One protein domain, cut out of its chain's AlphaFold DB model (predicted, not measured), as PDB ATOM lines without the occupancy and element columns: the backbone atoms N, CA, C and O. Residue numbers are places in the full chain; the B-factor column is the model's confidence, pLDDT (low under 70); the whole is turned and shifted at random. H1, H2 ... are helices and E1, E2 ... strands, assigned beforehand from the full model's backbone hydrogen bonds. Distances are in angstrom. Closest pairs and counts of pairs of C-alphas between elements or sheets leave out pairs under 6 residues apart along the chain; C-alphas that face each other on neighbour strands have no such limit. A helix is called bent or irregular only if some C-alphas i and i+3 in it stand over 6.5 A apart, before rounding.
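Overview. This is residues 10 to 105 of the 568 residues of an uncharacterized protein of Amphimedon queenslandica (UniProt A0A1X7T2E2). A long helical arm, residues 87 to 105 of H3, sticks out from a small head holding H1, H2 and the two-strand antiparallel sheet E1 E2. The printed part has 96 residues, with E1, H1, H2, E2, H3 in order, mostly helix. It is loose, with a radius of gyration of the C-alphas of 17.8 A, and spans 62 by 27 by 21 A.

Along the chain. E1, residues 27 to 29, begins at (211.379, 30.355, 134.526). H1, residues 33 to 48, is irregular: C-alphas 34 and 37 are 7.2 A apart. H2 is residues 53 to 61, E2 70 to 72. H3, residues 73 to 105, measures 48.0 A, ending at (198.618, -14.205, 157.950).

Arrangement. Between E1 and E2, N 28 and O 71 are within hydrogen-bond range, 2.8 A. H1 touches H3; the closest C-alphas, Thr 41 and Arg 83, are 6.3 A apart. H1 and H2 only just touch, only at the corner, with 3 C-alpha pairs within 8 A. Every O i to N i+4 pair is within range in H3, 8 of 12 in H1, 4 of 5 in H2.

Size, cuts and confidence. The printed part has no cut; pLDDT is under 70 at residues 56 to 68.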
ATOM      1  N   PRO A  10     204.762  42.581 131.228       84.31
ATOM      2  CA  PRO A  10     205.220  41.875 132.416       84.31
ATOM      3  C   PRO A  10     204.920  40.374 132.313       84.31
ATOM      4  O   PRO A  10     203.842  39.965 131.881       84.31
ATOM      5  N   VAL A  11     205.877  39.545 132.721       86.44
ATOM      6  CA  VAL A  11     205.758  38.084 132.763       86.44
ATOM      7  C   VAL A  11     205.555  37.668 134.214       86.44
ATOM      8  O   VAL A  11     206.492  37.715 135.007       86.44
ATOM      9  N   ILE A  12     204.338  37.256 134.561       86.25
ATOM     10  CA  ILE A  12     203.957  36.884 135.929       86.25
ATOM     11  C   ILE A  12     204.115  35.372 136.155       86.25
ATOM     12  O   ILE A  12     203.814  34.562 135.278       86.25
ATOM     13  N   CYS A  13     204.589  34.988 137.343       90.12
ATOM     14  CA  CYS A  13     204.658  33.596 137.777       90.12
ATOM     15  C   CYS A  13     203.275  33.055 138.175       90.12
ATOM     16  O   CYS A  13     202.691  33.532 139.148       90.12
ATOM     17  N   PHE A  14     202.805  31.995 137.516       88.38
ATOM     18  CA  PHE A  14     201.528  31.344 137.838       88.38
ATOM     19  C   PHE A  14     201.493  30.718 139.245       88.38
ATOM     20  O   PHE A  14     200.432  30.651 139.847       88.38
ATOM     21  N   GLY A  15     202.640  30.308 139.801       87.31
ATOM     22  CA  GLY A  15     202.712  29.683 141.130       87.31
ATOM     23  C   GLY A  15     202.923  30.633 142.318       87.31
ATOM     24  O   GLY A  15     202.983  30.159 143.447       87.31
ATOM     25  N   CYS A  16     203.124  31.943 142.104       90.56
ATOM     26  CA  CYS A  16     203.323  32.900 143.212       90.56
ATOM     27  C   CYS A  16     203.018  34.378 142.896       90.56
ATOM     28  O   CYS A  16     203.447  35.259 143.643       90.56
ATOM     29  N   GLY A  17     202.386  34.691 141.759       88.06
ATOM     30  CA  GLY A  17     202.020  36.060 141.359       88.06
ATOM     31  C   GLY A  17     203.188  37.037 141.134       88.06
ATOM     32  O   GLY A  17     202.966  38.192 140.790       88.06
ATOM     33  N   SER A  18     204.437  36.602 141.317       89.56
ATOM     34  CA  SER A  18     205.617  37.470 141.246       89.56
ATOM     35  C   SER A  18     206.031  37.767 139.805       89.56
ATOM     36  O   SER A  18     206.044  36.862 138.968       89.56
ATOM     37  N   ASP A  19     206.468  38.999 139.538       89.31
ATOM     38  CA  ASP A  19     207.079  39.360 138.257       89.31
ATOM     39  C   ASP A  19     208.438  38.650 138.067       89.31
ATOM     40  O   ASP A  19     209.323  38.622 138.940       89.31
ATOM     41  N   ILE A  20     208.574  38.019 136.902       89.75
ATOM     42  CA  ILE A  20     209.726  37.243 136.443       89.75
ATOM     43  C   ILE A  20     210.159  37.649 135.022       89.75
ATOM     44  O   ILE A  20     210.834  36.872 134.339       89.75
ATOM     45  N   SER A  21     209.823  38.865 134.579       86.88
ATOM     46  CA  SER A  21     210.168  39.448 133.269       86.88
ATOM     47  C   SER A  21     211.670  39.425 132.997       86.88
ATOM     48  O   SER A  21     212.102  38.920 131.959       86.88
ATOM     49  N   GLU A  22     212.461  39.887 133.965       86.56
ATOM     50  CA  GLU A  22     213.929  39.942 133.906       86.56
ATOM     51  C   GLU A  22     214.587  38.567 134.118       86.56
ATOM     52  O   GLU A  22     215.723  38.329 133.713       86.56
ATOM     53  N   LYS A  23     213.867  37.615 134.722       84.88
ATOM     54  CA  LYS A  23     214.394  36.313 135.169       84.88
ATOM     55  C   LYS A  23     214.286  35.248 134.071       84.88
ATOM     56  O   LYS A  23     213.820  34.136 134.317       84.88
ATOM     57  N   ALA A  24     214.719  35.593 132.856       75.81
ATOM     58  CA  ALA A  24     214.565  34.771 131.651       75.81
ATOM     59  C   ALA A  24     215.082  33.329 131.811       75.81
ATOM     60  O   ALA A  24     214.381  32.391 131.439       75.81
ATOM     61  N   ASN A  25     216.241  33.150 132.454       79.38
ATOM     62  CA  ASN A  25     216.890  31.844 132.637       79.38
ATOM     63  C   ASN A  25     216.408  31.076 133.891       79.38
ATOM     64  O   ASN A  25     216.945  30.020 134.209       79.38
ATOM     65  N   ASN A  26     215.431  31.604 134.641       80.38
ATOM     66  CA  ASN A  26     214.932  31.025 135.901       80.38
ATOM     67  C   ASN A  26     213.401  30.828 135.903       80.38
ATOM     68  O   ASN A  26     212.757  30.864 136.958       80.38
ATOM     69  N   ARG A  27     212.813  30.611 134.718       82.94
ATOM     70  CA  ARG A  27     211.379  30.355 134.526       82.94
ATOM     71  C   ARG A  27     211.125  29.207 133.545       82.94
ATOM     72  O   ARG A  27     211.598  29.240 132.413       82.94
ATOM     73  N   TYR A  28     210.338  28.228 133.974       87.00
ATOM     74  CA  TYR A  28     209.833  27.150 133.126       87.00
ATOM     75  C   TYR A  28     208.662  27.649 132.271       87.00
ATOM     76  O   TYR A  28     207.993  28.623 132.632       87.00
ATOM     77  N   ASN A  29     208.422  27.001 131.131       85.50
ATOM     78  CA  ASN A  29     207.165  27.129 130.393       85.50
ATOM     79  C   ASN A  29     206.236  25.993 130.837       85.50
ATOM     80  O   ASN A  29     206.675  24.846 130.859       85.50
ATOM     81  N   LEU A  30     204.975  26.294 131.143       79.88
ATOM     82  CA  LEU A  30     203.958  25.285 131.472       79.88
ATOM     83  C   LEU A  30     203.781  24.255 130.341       79.88
ATOM     84  O   LEU A  30     203.497  23.098 130.614       79.88
ATOM     85  N   LEU A  31     204.045  24.662 129.093       76.25
ATOM     86  CA  LEU A  31     204.015  23.821 127.888       76.25
ATOM     87  C   LEU A  31     205.409  23.313 127.450       76.25
ATOM     88  O   LEU A  31     205.635  23.083 126.264       76.25
ATOM     89  N   SER A  32     206.393  23.226 128.353       82.12
ATOM     90  CA  SER A  32     207.697  22.607 128.039       82.12
ATOM     91  C   SER A  32     207.799  21.205 128.619       82.12
ATOM     92  O   SER A  32     207.421  20.995 129.766       82.12
ATOM     93  N   SER A  33     208.423  20.283 127.881       75.56
ATOM     94  CA  SER A  33     208.728  18.919 128.342       75.56
ATOM     95  C   SER A  33     209.440  18.882 129.701       75.56
ATOM     96  O   SER A  33     209.189  17.995 130.506       75.56
ATOM     97  N   SER A  34     210.256  19.898 130.010       77.06
ATOM     98  CA  SER A  34     210.906  20.091 131.316       77.06
ATOM     99  C   SER A  34     209.953  20.396 132.485       77.06
ATOM    100  O   SER A  34     210.408  20.444 133.626       77.06
ATOM    101  N   PHE A  35     208.672  20.661 132.216       83.25
ATOM    102  CA  PHE A  35     207.621  20.907 133.205       83.25
ATOM    103  C   PHE A  35     206.445  19.918 133.103       83.25
ATOM    104  O   PHE A  35     205.711  19.798 134.075       83.25
ATOM    105  N   ASN A  36     206.286  19.169 132.001       81.81
ATOM    106  CA  ASN A  36     205.212  18.172 131.842       81.81
ATOM    107  C   ASN A  36     205.083  17.246 133.069       81.81
ATOM    108  O   ASN A  36     203.997  17.114 133.617       81.81
ATOM    109  N   ASN A  37     206.199  16.718 133.583       84.38
ATOM    110  CA  ASN A  37     206.237  15.825 134.755       84.38
ATOM    111  C   ASN A  37     205.836  16.496 136.096       84.38
ATOM    112  O   ASN A  37     205.904  15.861 137.145       84.38
ATOM    113  N   LEU A  38     205.495  17.789 136.081       89.19
ATOM    114  CA  LEU A  38     204.986  18.582 137.207       89.19
ATOM    115  C   LEU A  38     203.619  19.220 136.898       89.19
ATOM    116  O   LEU A  38     203.050  19.882 137.768       89.19
ATOM    117  N   LEU A  39     203.104  19.061 135.674       86.75
ATOM    118  CA  LEU A  39     201.876  19.702 135.212       86.75
ATOM    119  C   LEU A  39     200.649  19.132 135.929       86.75
ATOM    120  O   LEU A  39     199.795  19.901 136.355       86.75
ATOM    121  N   ASP A  40     200.595  17.814 136.116       87.06
ATOM    122  CA  ASP A  40     199.439  17.146 136.718       87.06
ATOM    123  C   ASP A  40     199.347  17.413 138.227       87.06
ATOM    124  O   ASP A  40     198.293  17.823 138.706       87.06
ATOM    125  N   THR A  41     200.467  17.352 138.960       90.69
ATOM    126  CA  THR A  41     200.534  17.809 140.365       90.69
ATOM    127  C   THR A  41     200.149  19.289 140.496       90.69
ATOM    128  O   THR A  41     199.500  19.682 141.461       90.69
ATOM    129  N   TRP A  42     200.511  20.139 139.526       90.12
ATOM    130  CA  TRP A  42     200.102  21.547 139.528       90.12
ATOM    131  C   TRP A  42     198.599  21.733 139.253       90.12
ATOM    132  O   TRP A  42     197.972  22.556 139.915       90.12
ATOM    133  N   LYS A  43     198.008  20.953 138.334       87.94
ATOM    134  CA  LYS A  43     196.553  20.919 138.105       87.94
ATOM    135  C   LYS A  43     195.797  20.441 139.349       87.94
ATOM    136  O   LYS A  43     194.815  21.068 139.730       87.94
ATOM    137  N   GLN A  44     196.272  19.378 140.001       90.12
ATOM    138  CA  GLN A  44     195.682  18.840 141.228       90.12
ATOM    139  C   GLN A  44     195.675  19.889 142.350       90.12
ATOM    140  O   GLN A  44     194.632  20.143 142.939       90.12
ATOM    141  N   LEU A  45     196.803  20.574 142.577       88.94
ATOM    142  CA  LEU A  45     196.909  21.641 143.580       88.94
ATOM    143  C   LEU A  45     196.000  22.854 143.298       88.94
ATOM    144  O   LEU A  45     195.613  23.543 144.234       88.94
ATOM    145  N   LEU A  46     195.651  23.131 142.035       86.56
ATOM    146  CA  LEU A  46     194.641  24.144 141.703       86.56
ATOM    147  C   LEU A  46     193.219  23.650 142.004       86.56
ATOM    148  O   LEU A  46     192.435  24.388 142.598       86.56
ATOM    149  N   ALA A  47     192.909  22.397 141.659       87.31
ATOM    150  CA  ALA A  47     191.613  21.787 141.945       87.31
ATOM    151  C   ALA A  47     191.348  21.642 143.459       87.31
ATOM    152  O   ALA A  47     190.217  21.831 143.901       87.31
ATOM    153  N   GLU A  48     192.384  21.379 144.266       88.44
ATOM    154  CA  GLU A  48     192.311  21.365 145.739       88.44
ATOM    155  C   GLU A  48     191.971  22.747 146.336       88.44
ATOM    156  O   GLU A  48     191.266  22.820 147.341       88.44
ATOM    157  N   GLU A  49     192.394  23.841 145.692       85.19
ATOM    158  CA  GLU A  49     192.015  25.226 146.034       85.19
ATOM    159  C   GLU A  49     190.681  25.662 145.377       85.19
ATOM    160  O   GLU A  49     190.278  26.820 145.483       85.19
ATOM    161  N   GLY A  50     189.976  24.750 144.691       87.94
ATOM    162  CA  GLY A  50     188.695  25.019 144.028       87.94
ATOM    163  C   GLY A  50     188.794  25.839 142.737       87.94
ATOM    164  O   GLY A  50     187.803  26.438 142.325       87.94
ATOM    165  N   ILE A  51     189.971  25.889 142.106       84.12
ATOM    166  CA  ILE A  51     190.231  26.640 140.872       84.12
ATOM    167  C   ILE A  51     190.305  25.661 139.696       84.12
ATOM    168  O   ILE A  51     191.199  24.814 139.661       84.12
ATOM    169  N   ASP A  52     189.418  25.799 138.707       82.56
ATOM    170  CA  ASP A  52     189.479  24.989 137.485       82.56
ATOM    171  C   ASP A  52     190.745  25.346 136.666       82.56
ATOM    172  O   ASP A  52     190.910  26.497 136.234       82.56
ATOM    173  N   PRO A  53     191.672  24.390 136.433       72.56
ATOM    174  CA  PRO A  53     192.862  24.635 135.626       72.56
ATOM    175  C   PRO A  53     192.552  24.963 134.160       72.56
ATOM    176  O   PRO A  53     193.363  25.633 133.517       72.56
ATOM    177  N   GLU A  54     191.429  24.492 133.612       74.88
ATOM    178  CA  GLU A  54     191.045  24.745 132.222       74.88
ATOM    179  C   GLU A  54     190.416  26.133 132.071       74.88
ATOM    180  O   GLU A  54     190.817  26.864 131.167       74.88
ATOM    181  N   GLU A  55     189.564  26.572 133.005       71.75
ATOM    182  CA  GLU A  55     189.046  27.952 133.053       71.75
ATOM    183  C   GLU A  55     190.193  28.982 133.125       71.75
ATOM    184  O   GLU A  55     190.249  29.925 132.327       71.75
ATOM    185  N   LEU A  56     191.193  28.737 133.986       67.62
ATOM    186  CA  LEU A  56     192.387  29.586 134.130       67.62
ATOM    187  C   LEU A  56     193.241  29.691 132.851       67.62
ATOM    188  O   LEU A  56     193.934  30.697 132.637       67.62
ATOM    189  N   LEU A  57     193.237  28.643 132.022       65.94
ATOM    190  CA  LEU A  57     193.898  28.617 130.716       65.94
ATOM    191  C   LEU A  57     193.015  29.257 129.631       65.94
ATOM    192  O   LEU A  57     193.538  29.944 128.748       65.94
ATOM    193  N   TYR A  58     191.695  29.087 129.718       61.28
ATOM    194  CA  TYR A  58     190.719  29.540 128.733       61.28
ATOM    195  C   TYR A  58     190.481  31.054 128.791       61.28
ATOM    196  O   TYR A  58     190.677  31.723 127.772       61.28
ATOM    197  N   GLU A  59     190.184  31.636 129.963       53.38
ATOM    198  CA  GLU A  59     189.976  33.091 130.126       53.38
ATOM    199  C   GLU A  59     191.155  33.920 129.584       53.38
ATOM    200  O   GLU A  59     190.995  34.994 128.994       53.38
ATOM    201  N   ARG A  60     192.375  33.407 129.779       53.69
ATOM    202  CA  ARG A  60     193.622  34.079 129.394       53.69
ATOM    203  C   ARG A  60     194.061  33.771 127.961       53.69
ATOM    204  O   ARG A  60     194.946  34.462 127.457       53.69
ATOM    205  N   SER A  61     193.425  32.812 127.285       48.31
ATOM    206  CA  SER A  61     193.657  32.529 125.861       48.31
ATOM    207  C   SER A  61     193.116  33.635 124.951       48.31
ATOM    208  O   SER A  61     193.797  34.070 124.023       48.31
ATOM    209  N   ILE A  62     191.929  34.153 125.278       49.34
ATOM    210  CA  ILE A  62     191.144  35.057 124.428       49.34
ATOM    211  C   ILE A  62     191.832  36.427 124.254       49.34
ATOM    212  O   ILE A  62     191.655  37.091 123.236       49.34
ATOM    213  N   ASN A  63     192.662  36.844 125.218       48.31
ATOM    214  CA  ASN A  63     193.265  38.182 125.261       48.31
ATOM    215  C   ASN A  63     194.724  38.280 124.767       48.31
ATOM    216  O   ASN A  63     195.266  39.388 124.694       48.31
ATOM    217  N   SER A  64     195.394  37.175 124.411       41.00
ATOM    218  CA  SER A  64     196.702  37.264 123.742       41.00
ATOM    219  C   SER A  64     197.123  36.001 122.999       41.00
ATOM    220  O   SER A  64     197.236  34.930 123.592       41.00
ATOM    221  N   SER A  65     197.511  36.175 121.735       43.06
ATOM    222  CA  SER A  65     198.214  35.168 120.942       43.06
ATOM    223  C   SER A  65     199.453  34.649 121.687       43.06
ATOM    224  O   SER A  65     200.304  35.439 122.098       43.06
ATOM    225  N   ILE A  66     199.579  33.321 121.782       46.34
ATOM    226  CA  ILE A  66     200.674  32.588 122.442       46.34
ATOM    227  C   ILE A  66     200.683  32.742 123.980       46.34
ATOM    228  O   ILE A  66     201.475  33.486 124.565       46.34
ATOM    229  N   ILE A  67     199.881  31.914 124.662       49.53
ATOM    230  CA  ILE A  67     200.053  31.650 126.097       49.53
ATOM    231  C   ILE A  67     201.373  30.886 126.303       49.53
ATOM    232  O   ILE A  67     201.439  29.675 126.109       49.53
ATOM    233  N   THR A  68     202.429  31.559 126.771       60.34
ATOM    234  CA  THR A  68     203.485  30.857 127.526       60.34
ATOM    235  C   THR A  68     203.285  31.121 129.007       60.34
ATOM    236  O   THR A  68     203.846  32.065 129.562       60.34
ATOM    237  N   GLY A  69     202.453  30.301 129.651       73.56
ATOM    238  CA  GLY A  69     202.316  30.318 131.103       73.56
ATOM    239  C   GLY A  69     203.678  30.032 131.735       73.56
ATOM    240  O   GLY A  69     204.344  29.065 131.362       73.56
ATOM    241  N   ARG A  70     204.145  30.896 132.642       87.38
ATOM    242  CA  ARG A  70     205.479  30.773 133.246       87.38
ATOM    243  C   ARG A  70     205.395  30.472 134.730       87.38
ATOM    244  O   ARG A  70     204.659  31.123 135.468       87.38
ATOM    245  N   ILE A  71     206.224  29.532 135.171       90.19
ATOM    246  CA  ILE A  71     206.411  29.195 136.583       90.19
ATOM    247  C   ILE A  71     207.880  29.430 136.936       90.19
ATOM    248  O   ILE A  71     208.790  29.019 136.214       90.19
ATOM    249  N   CYS A  72     208.129  30.152 138.027       93.19
ATOM    250  CA  CYS A  72     209.479  30.457 138.478       93.19
ATOM    251  C   CYS A  72     210.149  29.206 139.068       93.19
ATOM    252  O   CYS A  72     209.484  28.323 139.614       93.19
ATOM    253  N   ARG A  73     211.481  29.132 138.980       92.62
ATOM    254  CA  ARG A  73     212.248  27.970 139.458       92.62
ATOM    255  C   ARG A  73     211.963  27.574 140.924       92.62
ATOM    256  O   ARG A  73     211.850  26.375 141.164       92.62
ATOM    257  N   PRO A  74     211.771  28.510 141.883       93.44
ATOM    258  CA  PRO A  74     211.300  28.174 143.230       93.44
ATOM    259  C   PRO A  74     209.942  27.456 143.274       93.44
ATOM    260  O   PRO A  74     209.833  26.437 143.944       93.44
ATOM    261  N   CYS A  75     208.926  27.930 142.543       93.06
ATOM    262  CA  CYS A  75     207.605  27.290 142.521       93.06
ATOM    263  C   CYS A  75     207.656  25.892 141.890       93.06
ATOM    264  O   CYS A  75     207.081  24.962 142.445       93.06
ATOM    265  N   ALA A  76     208.402  25.715 140.794       92.94
ATOM    266  CA  ALA A  76     208.607  24.395 140.193       92.94
ATOM    267  C   ALA A  76     209.279  23.411 141.173       92.94
ATOM    268  O   ALA A  76     208.851  22.267 141.288       92.94
ATOM    269  N   ALA A  77     210.275  23.871 141.940       93.44
ATOM    270  CA  ALA A  77     210.921  23.062 142.975       93.44
ATOM    271  C   ALA A  77     209.991  22.739 144.165       93.44
ATOM    272  O   ALA A  77     210.127  21.679 144.770       93.44
ATOM    273  N   SER A  78     209.036  23.618 144.495       94.00
ATOM    274  CA  SER A  78     207.987  23.311 145.478       94.00
ATOM    275  C   SER A  78     207.016  22.242 144.970       94.00
ATOM    276  O   SER A  78     206.706  21.326 145.723       94.00
ATOM    277  N   ILE A  79     206.585  22.313 143.705       93.44
ATOM    278  CA  ILE A  79     205.662  21.334 143.097       93.44
ATOM    279  C   ILE A  79     206.332  19.952 142.991       93.44
ATOM    280  O   ILE A  79     205.756  18.958 143.420       93.44
ATOM    281  N   ASP A  80     207.595  19.887 142.548       93.81
ATOM    282  CA  ASP A  80     208.392  18.647 142.555       93.81
ATOM    283  C   ASP A  80     208.552  18.051 143.966       93.81
ATOM    284  O   ASP A  80     208.565  16.832 144.136       93.81
ATOM    285  N   LYS A  81     208.628  18.901 144.999       95.12
ATOM    286  CA  LYS A  81     208.650  18.450 146.395       95.12
ATOM    287  C   LYS A  81     207.292  17.901 146.853       95.12
ATOM    288  O   LYS A  81     207.293  16.951 147.630       95.12
ATOM    289  N   VAL A  82     206.166  18.468 146.407       93.25
ATOM    290  CA  VAL A  82     204.824  17.926 146.696       93.25
ATOM    291  C   VAL A  82     204.676  16.545 146.061       93.25
ATOM    292  O   VAL A  82     204.488  15.584 146.801       93.25
ATOM    293  N   ARG A  83     204.933  16.418 144.751       94.75
ATOM    294  CA  ARG A  83     204.889  15.139 144.020       94.75
ATOM    295  C   ARG A  83     205.687  14.035 144.729       94.75
ATOM    296  O   ARG A  83     205.176  12.950 144.976       94.75
ATOM    297  N   LYS A  84     206.920  14.334 145.157       93.94
ATOM    298  CA  LYS A  84     207.782  13.387 145.899       93.94
ATOM    299  C   LYS A  84     207.256  13.004 147.286       93.94
ATOM    300  O   LYS A  84     207.583  11.929 147.784       93.94
ATOM    301  N   LEU A  85     206.479  13.871 147.937       91.88
ATOM    302  CA  LEU A  85     205.816  13.560 149.207       91.88
ATOM    303  C   LEU A  85     204.552  12.718 148.994       91.88
ATOM    304  O   LEU A  85     204.249  11.879 149.836       91.88
ATOM    305  N   GLU A  86     203.848  12.895 147.877       91.06
ATOM    306  CA  GLU A  86     202.718  12.050 147.477       91.06
ATOM    307  C   GLU A  86     203.179  10.647 147.070       91.06
ATOM    308  O   GLU A  86     202.610   9.660 147.534       91.06
ATOM    309  N   GLU A  87     204.273  10.549 146.311       92.88
ATOM    310  CA  GLU A  87     204.957   9.290 145.990       92.88
ATOM    311  C   GLU A  87     205.354   8.546 147.274       92.88
ATOM    312  O   GLU A  87     204.923   7.414 147.488       92.88
ATOM    313  N   ALA A  88     206.062   9.210 148.198       91.94
ATOM    314  CA  ALA A  88     206.448   8.617 149.480       91.94
ATOM    315  C   ALA A  88     205.246   8.239 150.374       91.94
ATOM    316  O   ALA A  88     205.297   7.233 151.081       91.94
ATOM    317  N   LYS A  89     204.152   9.013 150.338       92.56
ATOM    318  CA  LYS A  89     202.881   8.704 151.023       92.56
ATOM    319  C   LYS A  89     202.200   7.472 150.415       92.56
ATOM    320  O   LYS A  89     201.598   6.698 151.156       92.56
ATOM    321  N   SER A  90     202.301   7.283 149.099       92.75
ATOM    322  CA  SER A  90     201.784   6.107 148.396       92.75
ATOM    323  C   SER A  90     202.587   4.851 148.751       92.75
ATOM    324  O   SER A  90     201.995   3.861 149.179       92.75
ATOM    325  N   THR A  91     203.925   4.921 148.700       93.56
ATOM    326  CA  THR A  91     204.813   3.828 149.139       93.56
ATOM    327  C   THR A  91     204.549   3.451 150.594       93.56
ATOM    328  O   THR A  91     204.234   2.301 150.866       93.56
ATOM    329  N   LEU A  92     204.532   4.422 151.518       92.25
ATOM    330  CA  LEU A  92     204.261   4.152 152.934       92.25
ATOM    331  C   LEU A  92     202.875   3.523 153.161       92.25
ATOM    332  O   LEU A  92     202.718   2.685 154.045       92.25
ATOM    333  N   LYS A  93     201.861   3.891 152.364       93.62
ATOM    334  CA  LYS A  93     200.542   3.244 152.413       93.62
ATOM    335  C   LYS A  93     200.614   1.789 151.935       93.62
ATOM    336  O   LYS A  93     199.966   0.942 152.543       93.62
ATOM    337  N   ALA A  94     201.381   1.492 150.885       93.38
ATOM    338  CA  ALA A  94     201.602   0.122 150.423       93.38
ATOM    339  C   ALA A  94     202.355  -0.712 151.477       93.38
ATOM    340  O   ALA A  94     201.871  -1.780 151.841       93.38
ATOM    341  N   ASP A  95     203.441  -0.179 152.045       93.25
ATOM    342  CA  ASP A  95     204.219  -0.815 153.119       93.25
ATOM    343  C   ASP A  95     203.344  -1.121 154.352       93.25
ATOM    344  O   ASP A  95     203.438  -2.193 154.949       93.25
ATOM    345  N   MET A  96     202.444  -0.200 154.724       90.75
ATOM    346  CA  MET A  96     201.482  -0.423 155.810       90.75
ATOM    347  C   MET A  96     200.459  -1.518 155.480       90.75
ATOM    348  O   MET A  96     200.120  -2.303 156.363       90.75
ATOM    349  N   MET A  97     199.963  -1.594 154.241       93.81
ATOM    350  CA  MET A  97     199.020  -2.643 153.824       93.81
ATOM    351  C   MET A  97     199.690  -4.024 153.755       93.81
ATOM    352  O   MET A  97     199.088  -5.005 154.183       93.81
ATOM    353  N   ASP A  98     200.938  -4.100 153.286       94.06
ATOM    354  CA  ASP A  98     201.771  -5.309 153.318       94.06
ATOM    355  C   ASP A  98     202.042  -5.773 154.761       94.06
ATOM    356  O   ASP A  98     201.840  -6.945 155.085       94.06
ATOM    357  N   ALA A  99     202.404  -4.852 155.659       89.06
ATOM    358  CA  ALA A  99     202.588  -5.157 157.076       89.06
ATOM    359  C   ALA A  99     201.295  -5.664 157.743       89.06
ATOM    360  O   ALA A  99     201.340  -6.628 158.507       89.06
ATOM    361  N   ILE A 100     200.136  -5.068 157.429       88.94
ATOM    362  CA  ILE A 100     198.822  -5.541 157.899       88.94
ATOM    363  C   ILE A 100     198.510  -6.936 157.334       88.94
ATOM    364  O   ILE A 100     198.085  -7.810 158.087       88.94
ATOM    365  N   GLY A 101     198.773  -7.181 156.046       90.69
ATOM    366  CA  GLY A 101     198.610  -8.501 155.428       90.69
ATOM    367  C   GLY A 101     199.451  -9.578 156.118       90.69
ATOM    368  O   GLY A 101     198.933 -10.636 156.470       90.69
ATOM    369  N   LYS A 102     200.722  -9.272 156.404       90.69
ATOM    370  CA  LYS A 102     201.644 -10.158 157.133       90.69
ATOM    371  C   LYS A 102     201.172 -10.444 158.558       90.69
ATOM    372  O   LYS A 102     201.171 -11.604 158.966       90.69
ATOM    373  N   ILE A 103     200.710  -9.428 159.291       85.12
ATOM    374  CA  ILE A 103     200.121  -9.608 160.630       85.12
ATOM    375  C   ILE A 103     198.899 -10.533 160.555       85.12
ATOM    376  O   ILE A 103     198.833 -11.510 161.297       85.12
ATOM    377  N   ASN A 104     197.982 -10.298 159.613       82.00
ATOM    378  CA  ASN A 104     196.790 -11.130 159.445       82.00
ATOM    379  C   ASN A 104     197.146 -12.595 159.124       82.00
ATOM    380  O   ASN A 104     196.566 -13.494 159.725       82.00
ATOM    381  N   SER A 105     198.145 -12.842 158.264       79.00
ATOM    382  CA  SER A 105     198.618 -14.205 157.950       79.00
ATOM    383  C   SER A 105     199.314 -14.930 159.109       79.00
ATOM    384  O   SER A 105     199.415 -16.151 159.087       79.00
TER     385      SER A 105